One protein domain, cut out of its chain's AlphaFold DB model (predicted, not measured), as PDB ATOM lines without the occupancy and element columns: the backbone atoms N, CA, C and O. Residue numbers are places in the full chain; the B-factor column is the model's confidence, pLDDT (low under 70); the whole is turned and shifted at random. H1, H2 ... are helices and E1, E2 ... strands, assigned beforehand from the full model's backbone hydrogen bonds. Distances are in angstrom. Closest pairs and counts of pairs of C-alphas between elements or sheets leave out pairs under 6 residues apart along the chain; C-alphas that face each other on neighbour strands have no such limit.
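This is residues 21 to 132 of the 267 residues of the protein "CBM39 domain-containing protein" of Anopheles darlingi (UniProt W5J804). Two sheets are packed partly face to face as a sandwich, their strands crossed: a large, twisted sheet of five strands, and a smaller sheet of four, E6, E3, E2 and E9, over one of its faces. The one short helix, H1, covers E8 on that same face, and the long link from E4 to E5 loops out at one end of the large sheet. The printed part has 112 residues, with nine named strands and one named helix in the order E1, H1, E2 to E9, and is mostly strand. The large sheet runs E1, E8, E7, E4, E5 and the small one E6, E3, E2, E9; both are mixed. The whole is compact, with a radius of gyration of the C-alphas of 13.5 A and spans of 38 by 35 by 26 A.

E1, residues 21 to 23, begins at C-alpha 21 (-42.102, -14.240, -40.291) and is 6.5 A long. A tight link leads to H1, residues 26 to 33, 10.2 A long. E2, residues 36 to 40, 13.2 A, and E3, residues 44 to 46, 6.6 A, form a hairpin. E4, residues 55 to 64, is 26.5 A long and begins at C-alpha 55 (-54.383, -17.611, -35.635). E5, residues 78 to 82, 13.2 A, forms a hairpin with E4. E6 has residues 89 to 91 and is 6.9 A long. E7, residues 101 to 110, 29.2 A, and E8, residues 115 to 123, 26.0 A, form another hairpin. E9, residues 129 to 131, is 6.4 A long and ends at C-alpha 131 (-58.049, 5.488, -17.490).

In the large sheet, edge strand E1 is parallel to E8, with N 21 and O 115 within hydrogen-bond range at 2.8 A. E8 and E7 are antiparallel, with N 106 and O 118 at 2.9 A. E7 and E4 are antiparallel, with N 61 and O 105 at 3.0 A. E4 and the other edge strand, E5, are antiparallel, with N 60 and O 80 at 2.9 A. H1 is on this sheet at a height over the sheet of 6.2 A, over E8, and runs across the strands at 87 degrees to E8 on the local plane; the closest C-alphas of H1 and E8 are those of Cys 29 and Cys 120, 5.5 A apart. In H1 every O i to N i+4 pair is within hydrogen-bond range. In the small sheet, E6 and E3 are antiparallel, with N 44 and O 91 at 2.9 A. E3 and E2 are antiparallel, with N 45 and O 37 at 2.8 A. E2 and E9 are parallel, with N 130 and O 38 at 2.8 A. The pairing of E2 is staggered: residues 36 to 38 pair with E3, and residues 38 to 40 with E9. The parts of the two sheets that face each other are 9.7 A centre to centre, their best planes 22 degrees apart and their strands at 46 degrees. The edge strands E5 and E6 have their closest C-alphas at Val 80 and His 91, 6.7 A apart. E9 and E7 are apart.

The two C-alphas farthest apart, those of Ser 112 and Glu 126, are 38.9 A apart. The printed part has no cut. The link from E4 to E5, residues 65 to 77, is long, and its C-alphas lie 11 to 21 A from the mean of all C-alphas. The mean pLDDT of the printed part is 83.8; residues 49 to 53, 68 to 74 and 132 are under 70.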
ATOM      1  N   TRP A  21     -42.156 -15.542 -39.629       84.88
ATOM      2  CA  TRP A  21     -42.102 -14.240 -40.291       84.88
ATOM      3  C   TRP A  21     -41.854 -13.153 -39.258       84.88
ATOM      4  O   TRP A  21     -42.618 -13.039 -38.303       84.88
ATOM      5  N   ASN A  22     -40.827 -12.336 -39.479       88.38
ATOM      6  CA  ASN A  22     -40.478 -11.218 -38.610       88.38
ATOM      7  C   ASN A  22     -40.811  -9.896 -39.306       88.38
ATOM      8  O   ASN A  22     -40.260  -9.585 -40.361       88.38
ATOM      9  N   TYR A  23     -41.701  -9.111 -38.708       86.38
ATOM     10  CA  TYR A  23     -42.127  -7.812 -39.210       86.38
ATOM     11  C   TYR A  23     -41.553  -6.700 -38.332       86.38
ATOM     12  O   TYR A  23     -41.762  -6.686 -37.122       86.38
ATOM     13  N   LYS A  24     -40.845  -5.760 -38.969       89.19
ATOM     14  CA  LYS A  24     -40.281  -4.545 -38.346       89.19
ATOM     15  C   LYS A  24     -40.602  -3.263 -39.129       89.19
ATOM     16  O   LYS A  24     -40.064  -2.198 -38.854       89.19
ATOM     17  N   SER A  25     -41.430  -3.353 -40.174       90.75
ATOM     18  CA  SER A  25     -41.727  -2.191 -41.017       90.75
ATOM     19  C   SER A  25     -42.621  -1.193 -40.278       90.75
ATOM     20  O   SER A  25     -43.497  -1.592 -39.514       90.75
ATOM     21  N   ARG A  26     -42.473   0.109 -40.567       88.44
ATOM     22  CA  ARG A  26     -43.294   1.176 -39.957       88.44
ATOM     23  C   ARG A  26     -44.799   0.893 -40.061       88.44
ATOM     24  O   ARG A  26     -45.533   1.126 -39.110       88.44
ATOM     25  N   LYS A  27     -45.255   0.356 -41.199       89.44
ATOM     26  CA  LYS A  27     -46.664  -0.012 -41.413       89.44
ATOM     27  C   LYS A  27     -47.105  -1.162 -40.502       89.44
ATOM     28  O   LYS A  27     -48.191  -1.098 -39.936       89.44
ATOM     29  N   ALA A  28     -46.272  -2.194 -40.363       88.38
ATOM     30  CA  ALA A  28     -46.559  -3.325 -39.489       88.38
ATOM     31  C   ALA A  28     -46.576  -2.894 -38.015       88.38
ATOM     32  O   ALA A  28     -47.520  -3.229 -37.307       88.38
ATOM     33  N   CYS A  29     -45.608  -2.070 -37.602       91.19
ATOM     34  CA  CYS A  29     -45.552  -1.527 -36.249       91.19
ATOM     35  C   CYS A  29     -46.703  -0.571 -35.939       91.19
ATOM     36  O   CYS A  29     -47.263  -0.631 -34.855       91.19
ATOM     37  N   GLY A  30     -47.131   0.266 -36.889       90.19
ATOM     38  CA  GLY A  30     -48.327   1.091 -36.707       90.19
ATOM     39  C   GLY A  30     -49.580   0.248 -36.444       90.19
ATOM     40  O   GLY A  30     -50.370   0.571 -35.562       90.19
ATOM     41  N   TRP A  31     -49.733  -0.868 -37.164       90.06
ATOM     42  CA  TRP A  31     -50.847  -1.797 -36.962       90.06
ATOM     43  C   TRP A  31     -50.784  -2.534 -35.618       90.06
ATOM     44  O   TRP A  31     -51.806  -2.629 -34.938       90.06
ATOM     45  N   SER A  32     -49.618  -3.045 -35.210       90.06
ATOM     46  CA  SER A  32     -49.477  -3.760 -33.933       90.06
ATOM     47  C   SER A  32     -49.530  -2.817 -32.727       90.06
ATOM     48  O   SER A  32     -50.162  -3.156 -31.732       90.06
ATOM     49  N   ASN A  33     -48.991  -1.597 -32.835       91.88
ATOM     50  CA  ASN A  33     -49.065  -0.585 -31.774       91.88
ATOM     51  C   ASN A  33     -50.516  -0.219 -31.430       91.88
ATOM     52  O   ASN A  33     -50.805   0.093 -30.285       91.88
ATOM     53  N   ASN A  34     -51.428  -0.248 -32.406       89.31
ATOM     54  CA  ASN A  34     -52.843   0.061 -32.183       89.31
ATOM     55  C   ASN A  34     -53.617  -1.068 -31.485       89.31
ATOM     56  O   ASN A  34     -54.782  -0.881 -31.151       89.31
ATOM     57  N   GLN A  35     -53.000  -2.237 -31.292       89.31
ATOM     58  CA  GLN A  35     -53.593  -3.332 -30.525       89.31
ATOM     59  C   GLN A  35     -53.190  -3.305 -29.056       89.31
ATOM     60  O   GLN A  35     -53.770  -4.043 -28.271       89.31
ATOM     61  N   ILE A  36     -52.209  -2.494 -28.678       92.38
ATOM     62  CA  ILE A  36     -51.717  -2.427 -27.307       92.38
ATOM     63  C   ILE A  36     -52.365  -1.224 -26.639       92.38
ATOM     64  O   ILE A  36     -52.239  -0.091 -27.100       92.38
ATOM     65  N   GLU A  37     -53.066  -1.488 -25.549       92.25
ATOM     66  CA  GLU A  37     -53.687  -0.488 -24.700       92.25
ATOM     67  C   GLU A  37     -52.983  -0.486 -23.348       92.25
ATOM     68  O   GLU A  37     -52.865  -1.527 -22.700       92.25
ATOM     69  N   ILE A  38     -52.533   0.691 -22.927       91.75
ATOM     70  CA  ILE A  38     -51.920   0.897 -21.616       91.75
ATOM     71  C   ILE A  38     -53.008   1.411 -20.685       91.75
ATOM     72  O   ILE A  38     -53.704   2.367 -21.025       91.75
ATOM     73  N   LEU A  39     -53.187   0.739 -19.555       88.19
ATOM     74  CA  LEU A  39     -54.247   1.008 -18.594       88.19
ATOM     75  C   LEU A  39     -53.669   1.698 -17.364       88.19
ATOM     76  O   LEU A  39     -52.597   1.337 -16.884       88.19
ATOM     77  N   VAL A  40     -54.390   2.703 -16.872       80.75
ATOM     78  CA  VAL A  40     -53.995   3.509 -15.711       80.75
ATOM     79  C   VAL A  40     -54.927   3.189 -14.542       80.75
ATOM     80  O   VAL A  40     -56.142   3.146 -14.758       80.75
ATOM     81  N   PRO A  41     -54.402   2.974 -13.318       74.44
ATOM     82  CA  PRO A  41     -52.994   3.116 -12.901       74.44
ATOM     83  C   PRO A  41     -52.086   1.943 -13.288       74.44
ATOM     84  O   PRO A  41     -50.866   2.079 -13.265       74.44
ATOM     85  N   GLN A  42     -52.670   0.799 -13.631       85.62
ATOM     86  CA  GLN A  42     -51.923  -0.395 -13.982       85.62
ATOM     87  C   GLN A  42     -52.663  -1.223 -15.024       85.62
ATOM     88  O   GLN A  42     -53.891  -1.341 -15.027       85.62
ATOM     89  N   GLY A  43     -51.872  -1.856 -15.869       85.88
ATOM     90  CA  GLY A  43     -52.272  -2.928 -16.739       85.88
ATOM     91  C   GLY A  43     -51.881  -2.687 -18.187       85.88
ATOM     92  O   GLY A  43     -51.795  -1.563 -18.674       85.88
ATOM     93  N   VAL A  44     -51.688  -3.782 -18.911       91.81
ATOM     94  CA  VAL A  44     -51.579  -3.761 -20.371       91.81
ATOM     95  C   VAL A  44     -52.609  -4.703 -20.936       91.81
ATOM     96  O   VAL A  44     -52.692  -5.863 -20.535       91.81
ATOM     97  N   ARG A  45     -53.384  -4.209 -21.896       90.81
ATOM     98  CA  ARG A  45     -54.350  -5.006 -22.634       90.81
ATOM     99  C   ARG A  45     -53.937  -5.084 -24.090       90.81
ATOM    100  O   ARG A  45     -53.728  -4.067 -24.740       90.81
ATOM    101  N   VAL A  46     -53.858  -6.299 -24.616       90.62
ATOM    102  CA  VAL A  46     -53.624  -6.537 -26.040       90.62
ATOM    103  C   VAL A  46     -54.948  -6.934 -26.669       90.62
ATOM    104  O   VAL A  46     -55.487  -8.010 -26.403       90.62
ATOM    105  N   ALA A  47     -55.492  -6.037 -27.485       85.06
ATOM    106  CA  ALA A  47     -56.692  -6.269 -28.259       85.06
ATOM    107  C   ALA A  47     -56.508  -7.457 -29.208       85.06
ATOM    108  O   ALA A  47     -55.417  -7.751 -29.699       85.06
ATOM    109  N   LEU A  48     -57.621  -8.124 -29.498       77.81
ATOM    110  CA  LEU A  48     -57.635  -9.214 -30.459       77.81
ATOM    111  C   LEU A  48     -57.233  -8.705 -31.854       77.81
ATOM    112  O   LEU A  48     -57.674  -7.628 -32.271       77.81
ATOM    113  N   PRO A  49     -56.481  -9.504 -32.630       67.81
ATOM    114  CA  PRO A  49     -56.164  -9.157 -34.006       67.81
ATOM    115  C   PRO A  49     -57.448  -8.989 -34.821       67.81
ATOM    116  O   PRO A  49     -58.302  -9.877 -34.870       67.81
ATOM    117  N   SER A  50     -57.566  -7.857 -35.518       62.16
ATOM    118  CA  SER A  50     -58.751  -7.523 -36.320       62.16
ATOM    119  C   SER A  50     -58.998  -8.541 -37.446       62.16
ATOM    120  O   SER A  50     -60.141  -8.797 -37.821       62.16
ATOM    121  N   SER A  51     -57.941  -9.183 -37.963       57.69
ATOM    122  CA  SER A  51     -58.045 -10.299 -38.910       57.69
ATOM    123  C   SER A  51     -58.180 -11.631 -38.158       57.69
ATOM    124  O   SER A  51     -57.218 -12.388 -38.016       57.69
ATOM    125  N   ARG A  52     -59.386 -11.913 -37.663       55.12
ATOM    126  CA  ARG A  52     -59.720 -13.069 -36.808       55.12
ATOM    127  C   ARG A  52     -59.546 -14.470 -37.422       55.12
ATOM    128  O   ARG A  52     -59.901 -15.447 -36.780       55.12
ATOM    129  N   SER A  53     -59.068 -14.641 -38.652       59.22
ATOM    130  CA  SER A  53     -59.469 -15.848 -39.392       59.22
ATOM    131  C   SER A  53     -58.567 -17.083 -39.297       59.22
ATOM    132  O   SER A  53     -58.997 -18.132 -39.763       59.22
ATOM    133  N   THR A  54     -57.353 -17.044 -38.730       70.00
ATOM    134  CA  THR A  54     -56.472 -18.244 -38.779       70.00
ATOM    135  C   THR A  54     -55.478 -18.440 -37.634       70.00
ATOM    136  O   THR A  54     -54.914 -19.534 -37.516       70.00
ATOM    137  N   ALA A  55     -55.233 -17.425 -36.804       80.69
ATOM    138  CA  ALA A  55     -54.383 -17.611 -35.635       80.69
ATOM    139  C   ALA A  55     -55.138 -18.451 -34.583       80.69
ATOM    140  O   ALA A  55     -56.363 -18.400 -34.495       80.69
ATOM    141  N   VAL A  56     -54.408 -19.254 -33.816       86.19
ATOM    142  CA  VAL A  56     -54.942 -20.100 -32.732       86.19
ATOM    143  C   VAL A  56     -54.437 -19.688 -31.365       86.19
ATOM    144  O   VAL A  56     -55.144 -19.873 -30.387       86.19
ATOM    145  N   ALA A  57     -53.252 -19.096 -31.313       85.75
ATOM    146  CA  ALA A  57     -52.677 -18.542 -30.106       85.75
ATOM    147  C   ALA A  57     -51.985 -17.230 -30.452       85.75
ATOM    148  O   ALA A  57     -51.587 -16.998 -31.602       85.75
ATOM    149  N   TYR A  58     -51.850 -16.371 -29.459       89.69
ATOM    150  CA  TYR A  58     -51.110 -15.129 -29.587       89.69
ATOM    151  C   TYR A  58     -50.499 -14.749 -28.247       89.69
ATOM    152  O   TYR A  58     -50.957 -15.209 -27.204       89.69
ATOM    153  N   GLY A  59     -49.431 -13.970 -28.289       90.38
ATOM    154  CA  GLY A  59     -48.659 -13.625 -27.108       90.38
ATOM    155  C   GLY A  59     -47.893 -12.332 -27.297       90.38
ATOM    156  O   GLY A  59     -47.591 -11.951 -28.430       90.38
ATOM    157  N   ILE A  60     -47.602 -11.660 -26.193       92.50
ATOM    158  CA  ILE A  60     -46.763 -10.469 -26.157       92.50
ATOM    159  C   ILE A  60     -45.618 -10.683 -25.174       92.50
ATOM    160  O   ILE A  60     -45.828 -11.157 -24.059       92.50
ATOM    161  N   GLU A  61     -44.430 -10.292 -25.611       92.75
ATOM    162  CA  GLU A  61     -43.241 -10.115 -24.784       92.75
ATOM    163  C   GLU A  61     -42.886  -8.634 -24.866       92.75
ATOM    164  O   GLU A  61     -42.665  -8.136 -25.972       92.75
ATOM    165  N   ALA A  62     -42.885  -7.911 -23.751       92.88
ATOM    166  CA  ALA A  62     -42.531  -6.496 -23.727       92.88
ATOM    167  C   ALA A  62     -41.468  -6.173 -22.674       92.88
ATOM    168  O   ALA A  62     -41.339  -6.858 -21.656       92.88
ATOM    169  N   TYR A  63     -40.738  -5.107 -22.972       92.38
ATOM    170  CA  TYR A  63     -39.585  -4.580 -22.268       92.38
ATOM    171  C   TYR A  63     -39.797  -3.075 -22.108       92.38
ATOM    172  O   TYR A  63     -40.027  -2.363 -23.093       92.38
ATOM    173  N   ILE A  64     -39.781  -2.599 -20.869       91.69
ATOM    174  CA  ILE A  64     -40.020  -1.194 -20.542       91.69
ATOM    175  C   ILE A  64     -38.674  -0.528 -20.282       91.69
ATOM    176  O   ILE A  64     -37.894  -1.002 -19.461       91.69
ATOM    177  N   ASN A  65     -38.387   0.557 -21.004       90.94
ATOM    178  CA  ASN A  65     -37.153   1.347 -20.889       90.94
ATOM    179  C   ASN A  65     -35.847   0.545 -21.074       90.94
ATOM    180  O   ASN A  65     -34.773   1.009 -20.702       90.94
ATOM    181  N   ARG A  66     -35.914  -0.630 -21.712       83.38
ATOM    182  CA  ARG A  66     -34.750  -1.458 -22.057       83.38
ATOM    183  C   ARG A  66     -34.913  -2.135 -23.412       83.38
ATOM    184  O   ARG A  66     -36.031  -2.343 -23.882       83.38
ATOM    185  N   GLU A  67     -33.786  -2.458 -24.035       76.81
ATOM    186  CA  GLU A  67     -33.748  -3.207 -25.291       76.81
ATOM    187  C   GLU A  67     -33.615  -4.708 -24.994       76.81
ATOM    188  O   GLU A  67     -32.880  -5.075 -24.077       76.81
ATOM    189  N   PRO A  68     -34.300  -5.586 -25.743       68.94
ATOM    190  CA  PRO A  68     -34.145  -7.023 -25.586       68.94
ATOM    191  C   PRO A  68     -32.748  -7.452 -26.049       68.94
ATOM    192  O   PRO A  68     -32.441  -7.390 -27.245       68.94
ATOM    193  N   GLU A  69     -31.908  -7.914 -25.123       66.75
ATOM    194  CA  GLU A  69     -30.628  -8.518 -25.487       66.75
ATOM    195  C   GLU A  69     -30.851  -9.856 -26.224       66.75
ATOM    196  O   GLU A  69     -31.637 -10.700 -25.788       66.75
ATOM    197  N   PRO A  70     -30.184 -10.086 -27.371       58.94
ATOM    198  CA  PRO A  70     -30.427 -11.263 -28.205       58.94
ATOM    199  C   PRO A  70     -29.856 -12.572 -27.637       58.94
ATOM    200  O   PRO A  70     -30.221 -13.640 -28.131       58.94
ATOM    201  N   GLU A  71     -28.958 -12.507 -26.651       56.88
ATOM    202  CA  GLU A  71     -28.225 -13.668 -26.119       56.88
ATOM    203  C   GLU A  71     -28.516 -13.972 -24.645       56.88
ATOM    204  O   GLU A  71     -28.129 -15.032 -24.147       56.88
ATOM    205  N   SER A  72     -29.229 -13.089 -23.947       50.31
ATOM    206  CA  SER A  72     -29.619 -13.315 -22.566       50.31
ATOM    207  C   SER A  72     -30.986 -14.004 -22.521       50.31
ATOM    208  O   SER A  72     -31.925 -13.681 -23.250       50.31
ATOM    209  N   SER A  73     -31.124 -14.995 -21.642       55.44
ATOM    210  CA  SER A  73     -32.421 -15.536 -21.228       55.44
ATOM    211  C   SER A  73     -33.137 -14.524 -20.328       55.44
ATOM    212  O   SER A  73     -33.461 -14.821 -19.175       55.44
ATOM    213  N   GLU A  74     -33.271 -13.287 -20.799       61.31
ATOM    214  CA  GLU A  74     -33.843 -12.208 -20.023       61.31
ATOM    215  C   GLU A  74     -35.334 -12.426 -19.825       61.31
ATOM    216  O   GLU A  74     -36.106 -12.664 -20.757       61.31
ATOM    217  N   ILE A  75     -35.729 -12.319 -18.562       76.75
ATOM    218  CA  ILE A  75     -37.119 -12.300 -18.144       76.75
ATOM    219  C   ILE A  75     -37.693 -10.980 -18.669       76.75
ATOM    220  O   ILE A  75     -37.262  -9.910 -18.246       76.75
ATOM    221  N   CYS A  76     -38.608 -11.061 -19.632       85.62
ATOM    222  CA  CYS A  76     -39.452  -9.954 -20.090       85.62
ATOM    223  C   CYS A  76     -40.155  -9.252 -18.912       85.62
ATOM    224  O   CYS A  76     -40.510  -9.896 -17.925       85.62
ATOM    225  N   ASP A  77     -40.420  -7.950 -19.034       85.56
ATOM    226  CA  ASP A  77     -41.213  -7.219 -18.031       85.56
ATOM    227  C   ASP A  77     -42.688  -7.618 -18.098       85.56
ATOM    228  O   ASP A  77     -43.390  -7.679 -17.089       85.56
ATOM    229  N   ILE A  78     -43.162  -7.907 -19.312       89.62
ATOM    230  CA  ILE A  78     -44.525  -8.351 -19.576       89.62
ATOM    231  C   ILE A  78     -44.453  -9.549 -20.511       89.62
ATOM    232  O   ILE A  78     -44.110  -9.398 -21.682       89.62
ATOM    233  N   CYS A  79     -44.828 -10.723 -20.012       89.81
ATOM    234  CA  CYS A  79     -45.047 -11.907 -20.835       89.81
ATOM    235  C   CYS A  79     -46.447 -12.449 -20.611       89.81
ATOM    236  O   CYS A  79     -46.754 -12.993 -19.552       89.81
ATOM    237  N   VAL A  80     -47.289 -12.338 -21.634       87.94
ATOM    238  CA  VAL A  80     -48.629 -12.925 -21.613       87.94
ATOM    239  C   VAL A  80     -48.859 -13.671 -22.906       87.94
ATOM    240  O   VAL A  80     -48.708 -13.108 -23.987       87.94
ATOM    241  N   ASN A  81     -49.269 -14.928 -22.777       87.50
ATOM    242  CA  ASN A  81     -49.629 -15.792 -23.887       87.50
ATOM    243  C   ASN A  81     -51.064 -16.275 -23.694       87.50
ATOM    244  O   ASN A  81     -51.448 -16.676 -22.597       87.50
ATOM    245  N   SER A  82     -51.833 -16.301 -24.774       84.19
ATOM    246  CA  SER A  82     -53.151 -16.918 -24.820       84.19
ATOM    247  C   SER A  82     -53.169 -18.041 -25.844       84.19
ATOM    248  O   SER A  82     -52.785 -17.868 -27.002       84.19
ATOM    249  N   THR A  83     -53.681 -19.194 -25.424       80.50
ATOM    250  CA  THR A  83     -53.943 -20.358 -26.281       80.50
ATOM    251  C   THR A  83     -55.278 -20.261 -27.020       80.50
ATOM    252  O   THR A  83     -55.644 -21.181 -27.751       80.50
ATOM    253  N   THR A  84     -56.017 -19.161 -26.833       74.75
ATOM    254  CA  THR A  84     -57.306 -18.902 -27.483       74.75
ATOM    255  C   THR A  84     -57.383 -17.466 -28.010       74.75
ATOM    256  O   THR A  84     -56.761 -16.554 -27.471       74.75
ATOM    257  N   ILE A  85     -58.165 -17.238 -29.070       75.88
ATOM    258  CA  ILE A  85     -58.397 -15.896 -29.658       75.88
ATOM    259  C   ILE A  85     -59.836 -15.438 -29.374       75.88
ATOM    260  O   ILE A  85     -60.491 -14.802 -30.197       75.88
ATOM    261  N   ALA A  86     -60.367 -15.826 -28.213       74.38
ATOM    262  CA  ALA A  86     -61.717 -15.464 -27.791       74.38
ATOM    263  C   ALA A  86     -61.745 -14.100 -27.089       74.38
ATOM    264  O   ALA A  86     -62.660 -13.312 -27.317       74.38
ATOM    265  N   GLU A  87     -60.716 -13.808 -26.292       79.56
ATOM    266  CA  GLU A  87     -60.670 -12.642 -25.412       79.56
ATOM    267  C   GLU A  87     -59.334 -11.892 -25.536       79.56
ATOM    268  O   GLU A  87     -58.305 -12.518 -25.831       79.56
ATOM    269  N   PRO A  88     -59.332 -10.556 -25.349       84.94
ATOM    270  CA  PRO A  88     -58.109  -9.766 -25.222       84.94
ATOM    271  C   PRO A  88     -57.207 -10.292 -24.100       84.94
ATOM    272  O   PRO A  88     -57.692 -10.674 -23.038       84.94
ATOM    273  N   MET A  89     -55.891 -10.262 -24.306       88.50
ATOM    274  CA  MET A  89     -54.937 -10.572 -23.241       88.50
ATOM    275  C   MET A  89     -54.816  -9.387 -22.299       88.50
ATOM    276  O   MET A  89     -54.797  -8.240 -22.746       88.50
ATOM    277  N   PHE A  90     -54.675  -9.676 -21.011       86.31
ATOM    278  CA  PHE A  90     -54.510  -8.665 -19.982       86.31
ATOM    279  C   PHE A  90     -53.371  -9.048 -19.040       86.31
ATOM    280  O   PHE A  90     -53.351 -10.150 -18.496       86.31
ATOM    281  N   HIS A  91     -52.427  -8.130 -18.859       86.44
ATOM    282  CA  HIS A  91     -51.424  -8.189 -17.807       86.44
ATOM    283  C   HIS A  91     -51.819  -7.186 -16.718       86.44
ATOM    284  O   HIS A  91     -51.741  -5.988 -16.984       86.44
ATOM    285  N   PRO A  92     -52.241  -7.621 -15.518       81.44
ATOM    286  CA  PRO A  92     -52.867  -6.734 -14.535       81.44
ATOM    287  C   PRO A  92     -51.899  -5.798 -13.807       81.44
ATOM    288  O   PRO A  92     -52.316  -4.740 -13.350       81.44
ATOM    289  N   SER A  93     -50.625  -6.171 -13.697       80.88
ATOM    290  CA  SER A  93     -49.673  -5.507 -12.791       80.88
ATOM    291  C   SER A  93     -48.641  -4.635 -13.506       80.88
ATOM    292  O   SER A  93     -47.678  -4.197 -12.889       80.88
ATOM    293  N   ALA A  94     -48.786  -4.426 -14.818       84.12
ATOM    294  CA  ALA A  94     -47.830  -3.626 -15.581       84.12
ATOM    295  C   ALA A  94     -48.076  -2.138 -15.328       84.12
ATOM    296  O   ALA A  94     -49.157  -1.646 -15.629       84.12
ATOM    297  N   ILE A  95     -47.088  -1.421 -14.806       84.81
ATOM    298  CA  ILE A  95     -47.191   0.018 -14.554       84.81
ATOM    299  C   ILE A  95     -46.308   0.721 -15.572       84.81
ATOM    300  O   ILE A  95     -45.105   0.481 -15.617       84.81
ATOM    301  N   ILE A  96     -46.923   1.538 -16.426       87.25
ATOM    302  CA  ILE A  96     -46.256   2.195 -17.551       87.25
ATOM    303  C   ILE A  96     -46.697   3.652 -17.582       87.25
ATOM    304  O   ILE A  96     -47.889   3.944 -17.466       87.25
ATOM    305  N   ARG A  97     -45.736   4.556 -17.732       85.06
ATOM    306  CA  ARG A  97     -45.923   6.005 -17.675       85.06
ATOM    307  C   ARG A  97     -45.893   6.623 -19.063       85.06
ATOM    308  O   ARG A  97     -45.361   6.049 -20.013       85.06
ATOM    309  N   ALA A  98     -46.429   7.835 -19.171       85.25
ATOM    310  CA  ALA A  98     -46.151   8.678 -20.322       85.25
ATOM    311  C   ALA A  98     -44.633   8.934 -20.415       85.25
ATOM    312  O   ALA A  98     -43.966   9.132 -19.406       85.25
ATOM    313  N   GLY A  99     -44.088   8.894 -21.628       86.12
ATOM    314  CA  GLY A  99     -42.657   9.016 -21.908       86.12
ATOM    315  C   GLY A  99     -41.915   7.682 -22.006       86.12
ATOM    316  O   GLY A  99     -40.969   7.595 -22.797       86.12
ATOM    317  N   ASP A 100     -42.375   6.634 -21.310       90.31
ATOM    318  CA  ASP A 100     -41.701   5.330 -21.295       90.31
ATOM    319  C   ASP A 100     -41.508   4.778 -22.713       90.31
ATOM    320  O   ASP A 100     -42.389   4.860 -23.579       90.31
ATOM    321  N   ARG A 101     -40.339   4.185 -22.958       93.56
ATOM    322  CA  ARG A 101     -40.053   3.434 -24.178       93.56
ATOM    323  C   ARG A 101     -40.601   2.020 -24.011       93.56
ATOM    324  O   ARG A 101     -40.068   1.219 -23.251       93.56
ATOM    325  N   PHE A 102     -41.645   1.708 -24.770       93.81
ATOM    326  CA  PHE A 102     -42.276   0.397 -24.809       93.81
ATOM    327  C   PHE A 102     -41.747  -0.393 -26.009       93.81
ATOM    328  O   PHE A 102     -42.095  -0.095 -27.156       93.81
ATOM    329  N   GLU A 103     -40.905  -1.393 -25.765       94.38
ATOM    330  CA  GLU A 103     -40.367  -2.290 -26.788       94.38
ATOM    331  C   GLU A 103     -40.976  -3.685 -26.653       94.38
ATOM    332  O   GLU A 103     -41.120  -4.194 -25.549       94.38
ATOM    333  N   TYR A 104     -41.398  -4.306 -27.756       93.38
ATOM    334  CA  TYR A 104     -42.136  -5.565 -27.677       93.38
ATOM    335  C   TYR A 104     -42.009  -6.460 -28.910       93.38
ATOM    336  O   TYR A 104     -41.757  -6.014 -30.034       93.38
ATOM    337  N   THR A 105     -42.284  -7.743 -28.684       93.81
ATOM    338  CA  THR A 105     -42.546  -8.761 -29.698       93.81
ATOM    339  C   THR A 105     -43.973  -9.280 -29.540       93.81
ATOM    340  O   THR A 105     -44.302  -9.953 -28.568       93.81
ATOM    341  N   LEU A 106     -44.831  -8.999 -30.522       92.19
ATOM    342  CA  LEU A 106     -46.182  -9.558 -30.603       92.19
ATOM    343  C   LEU A 106     -46.172 -10.773 -31.536       92.19
ATOM    344  O   LEU A 106     -45.899 -10.637 -32.730       92.19
ATOM    345  N   SER A 107     -46.463 -11.952 -30.996       91.25
ATOM    346  CA  SER A 107     -46.395 -13.237 -31.694       91.25
ATOM    347  C   SER A 107     -47.791 -13.802 -31.950       91.25
ATOM    348  O   SER A 107     -48.607 -13.886 -31.041       91.25
ATOM    349  N   TYR A 108     -48.055 -14.250 -33.178       89.44
ATOM    350  CA  TYR A 108     -49.260 -14.996 -33.550       89.44
ATOM    351  C   TYR A 108     -48.888 -16.369 -34.086       89.44
ATOM    352  O   TYR A 108     -48.080 -16.487 -35.013       89.44
ATOM    353  N   TYR A 109     -49.542 -17.392 -33.554       87.56
ATOM    354  CA  TYR A 109     -49.347 -18.788 -33.917       87.56
ATOM    355  C   TYR A 109     -50.542 -19.271 -34.730       87.56
ATOM    356  O   TYR A 109     -51.693 -19.046 -34.354       87.56
ATOM    357  N   TYR A 110     -50.281 -19.943 -35.845       87.00
ATOM    358  CA  TYR A 110     -51.305 -20.407 -36.783       87.00
ATOM    359  C   TYR A 110     -51.365 -21.937 -36.812       87.00
ATOM    360  O   TYR A 110     -50.356 -22.602 -36.582       87.00
ATOM    361  N   ARG A 111     -52.524 -22.518 -37.168       84.38
ATOM    362  CA  ARG A 111     -52.686 -23.991 -37.283       84.38
ATOM    363  C   ARG A 111     -51.699 -24.646 -38.247       84.38
ATOM    364  O   ARG A 111     -51.348 -25.802 -38.066       84.38
ATOM    365  N   SER A 112     -51.248 -23.905 -39.254       83.69
ATOM    366  CA  SER A 112     -50.212 -24.317 -40.208       83.69
ATOM    367  C   SER A 112     -48.818 -24.471 -39.583       83.69
ATOM    368  O   SER A 112     -47.867 -24.763 -40.302       83.69
ATOM    369  N   GLY A 113     -48.660 -24.189 -38.287       83.38
ATOM    370  CA  GLY A 113     -47.375 -24.117 -37.593       83.38
ATOM    371  C   GLY A 113     -46.611 -22.818 -37.855       83.38
ATOM    372  O   GLY A 113     -45.610 -22.558 -37.200       83.38
ATOM    373  N   SER A 114     -47.057 -21.973 -38.793       86.75
ATOM    374  CA  SER A 114     -46.389 -20.696 -39.051       86.75
ATOM    375  C   SER A 114     -46.544 -19.734 -37.877       86.75
ATOM    376  O   SER A 114     -47.602 -19.688 -37.250       86.75
ATOM    377  N   ILE A 115     -45.518 -18.916 -37.654       89.19
ATOM    378  CA  ILE A 115     -45.485 -17.887 -36.613       89.19
ATOM    379  C   ILE A 115     -45.299 -16.533 -37.292       89.19
ATOM    380  O   ILE A 115     -44.461 -16.387 -38.184       89.19
ATOM    381  N   ARG A 116     -46.077 -15.528 -36.893       89.62
ATOM    382  CA  ARG A 116     -45.854 -14.133 -37.295       89.62
ATOM    383  C   ARG A 116     -45.493 -13.315 -36.072       89.62
ATOM    384  O   ARG A 116     -46.289 -13.252 -35.144       89.62
ATOM    385  N   GLN A 117     -44.326 -12.689 -36.103       91.88
ATOM    386  CA  GLN A 117     -43.811 -11.856 -35.026       91.88
ATOM    387  C   GLN A 117     -43.693 -10.411 -35.492       91.88
ATOM    388  O   GLN A 117     -43.128 -10.141 -36.553       91.88
ATOM    389  N   TYR A 118     -44.202  -9.487 -34.692       91.81
ATOM    390  CA  TYR A 118     -44.076  -8.048 -34.894       91.81
ATOM    391  C   TYR A 118     -43.154  -7.514 -33.808       91.81
ATOM    392  O   TYR A 118     -43.533  -7.515 -32.641       91.81
ATOM    393  N   LYS A 119     -41.937  -7.121 -34.192       93.38
ATOM    394  CA  LYS A 119     -40.906  -6.614 -33.277       93.38
ATOM    395  C   LYS A 119     -40.824  -5.105 -33.435       93.38
ATOM    396  O   LYS A 119     -40.331  -4.629 -34.459       93.38
ATOM    397  N   CYS A 120     -41.368  -4.375 -32.476       94.56
ATOM    398  CA  CYS A 120     -41.642  -2.951 -32.611       94.56
ATOM    399  C   CYS A 120     -41.408  -2.219 -31.292       94.56
ATOM    400  O   CYS A 120     -41.381  -2.825 -30.226       94.56
ATOM    401  N   SER A 121     -41.284  -0.898 -31.375       94.38
ATOM    402  CA  SER A 121     -41.186  -0.031 -30.209       94.38
ATOM    403  C   SER A 121     -41.952   1.272 -30.426       94.38
ATOM    404  O   SER A 121     -42.228   1.672 -31.565       94.38
ATOM    405  N   PHE A 122     -42.351   1.914 -29.332       94.12
ATOM    406  CA  PHE A 122     -42.909   3.265 -29.327       94.12
ATOM    407  C   PHE A 122     -42.711   3.934 -27.964       94.12
ATOM    408  O   PHE A 122     -42.578   3.252 -26.955       94.12
ATOM    409  N   HIS A 123     -42.735   5.266 -27.940       93.38
ATOM    410  CA  HIS A 123     -42.879   6.015 -26.694       93.38
ATOM    411  C   HIS A 123     -44.350   6.107 -26.309       93.38
ATOM    412  O   HIS A 123     -45.209   6.391 -27.154       93.38
ATOM    413  N   VAL A 124     -44.638   5.852 -25.042       91.19
ATOM    414  CA  VAL A 124     -45.986   5.930 -24.494       91.19
ATOM    415  C   VAL A 124     -46.388   7.390 -24.416       91.19
ATOM    416  O   VAL A 124     -45.831   8.167 -23.654       91.19
ATOM    417  N   ALA A 125     -47.346   7.784 -25.242       86.81
ATOM    418  CA  ALA A 125     -47.924   9.113 -25.157       86.81
ATOM    419  C   ALA A 125     -49.109   9.102 -24.189       86.81
ATOM    420  O   ALA A 125     -49.878   8.141 -24.184       86.81
ATOM    421  N   GLU A 126     -49.290  10.184 -23.438       77.38
ATOM    422  CA  GLU A 126     -50.368  10.342 -22.454       77.38
ATOM    423  C   GLU A 126     -51.755  10.046 -23.050       77.38
ATOM    424  O   GLU A 126     -52.519   9.256 -22.508       77.38
ATOM    425  N   TYR A 127     -52.036  10.540 -24.261       79.69
ATOM    426  CA  TYR A 127     -53.307  10.289 -24.959       79.69
ATOM    427  C   TYR A 127     -53.565   8.811 -25.323       79.69
ATOM    428  O   TYR A 127     -54.664   8.462 -25.757       79.69
ATOM    429  N   ARG A 128     -52.553   7.934 -25.231       77.50
ATOM    430  CA  ARG A 128     -52.693   6.483 -25.456       77.50
ATOM    431  C   ARG A 128     -53.005   5.718 -24.174       77.50
ATOM    432  O   ARG A 128     -53.322   4.529 -24.254       77.50
ATOM    433  N   MET A 129     -52.903   6.372 -23.025       83.69
ATOM    434  CA  MET A 129     -53.214   5.793 -21.731       83.69
ATOM    435  C   MET A 129     -54.732   5.814 -21.530       83.69
ATOM    436  O   MET A 129     -55.401   6.823 -21.750       83.69
ATOM    437  N   LYS A 130     -55.301   4.665 -21.168       84.94
ATOM    438  CA  LYS A 130     -56.728   4.502 -20.897       84.94
ATOM    439  C   LYS A 130     -56.945   4.430 -19.395       84.94
ATOM    440  O   LYS A 130     -56.597   3.440 -18.756       84.94
ATOM    441  N   TYR A 131     -57.556   5.473 -18.857       73.94
ATOM    442  CA  TYR A 131     -58.049   5.488 -17.490       73.94
ATOM    443  C   TYR A 131     -59.273   4.587 -17.402       73.94
ATOM    444  O   TYR A 131     -60.146   4.631 -18.276       73.94
ATOM    445  N   ASP A 132     -59.321   3.736 -16.383       59.62
ATOM    446  CA  ASP A 132     -60.472   2.876 -16.167       59.62
ATOM    447  C   ASP A 132     -61.688   3.719 -15.751       59.62
ATOM    448  O   ASP A 132     -61.900   4.039 -14.585       59.62
TER     449      ASP A 132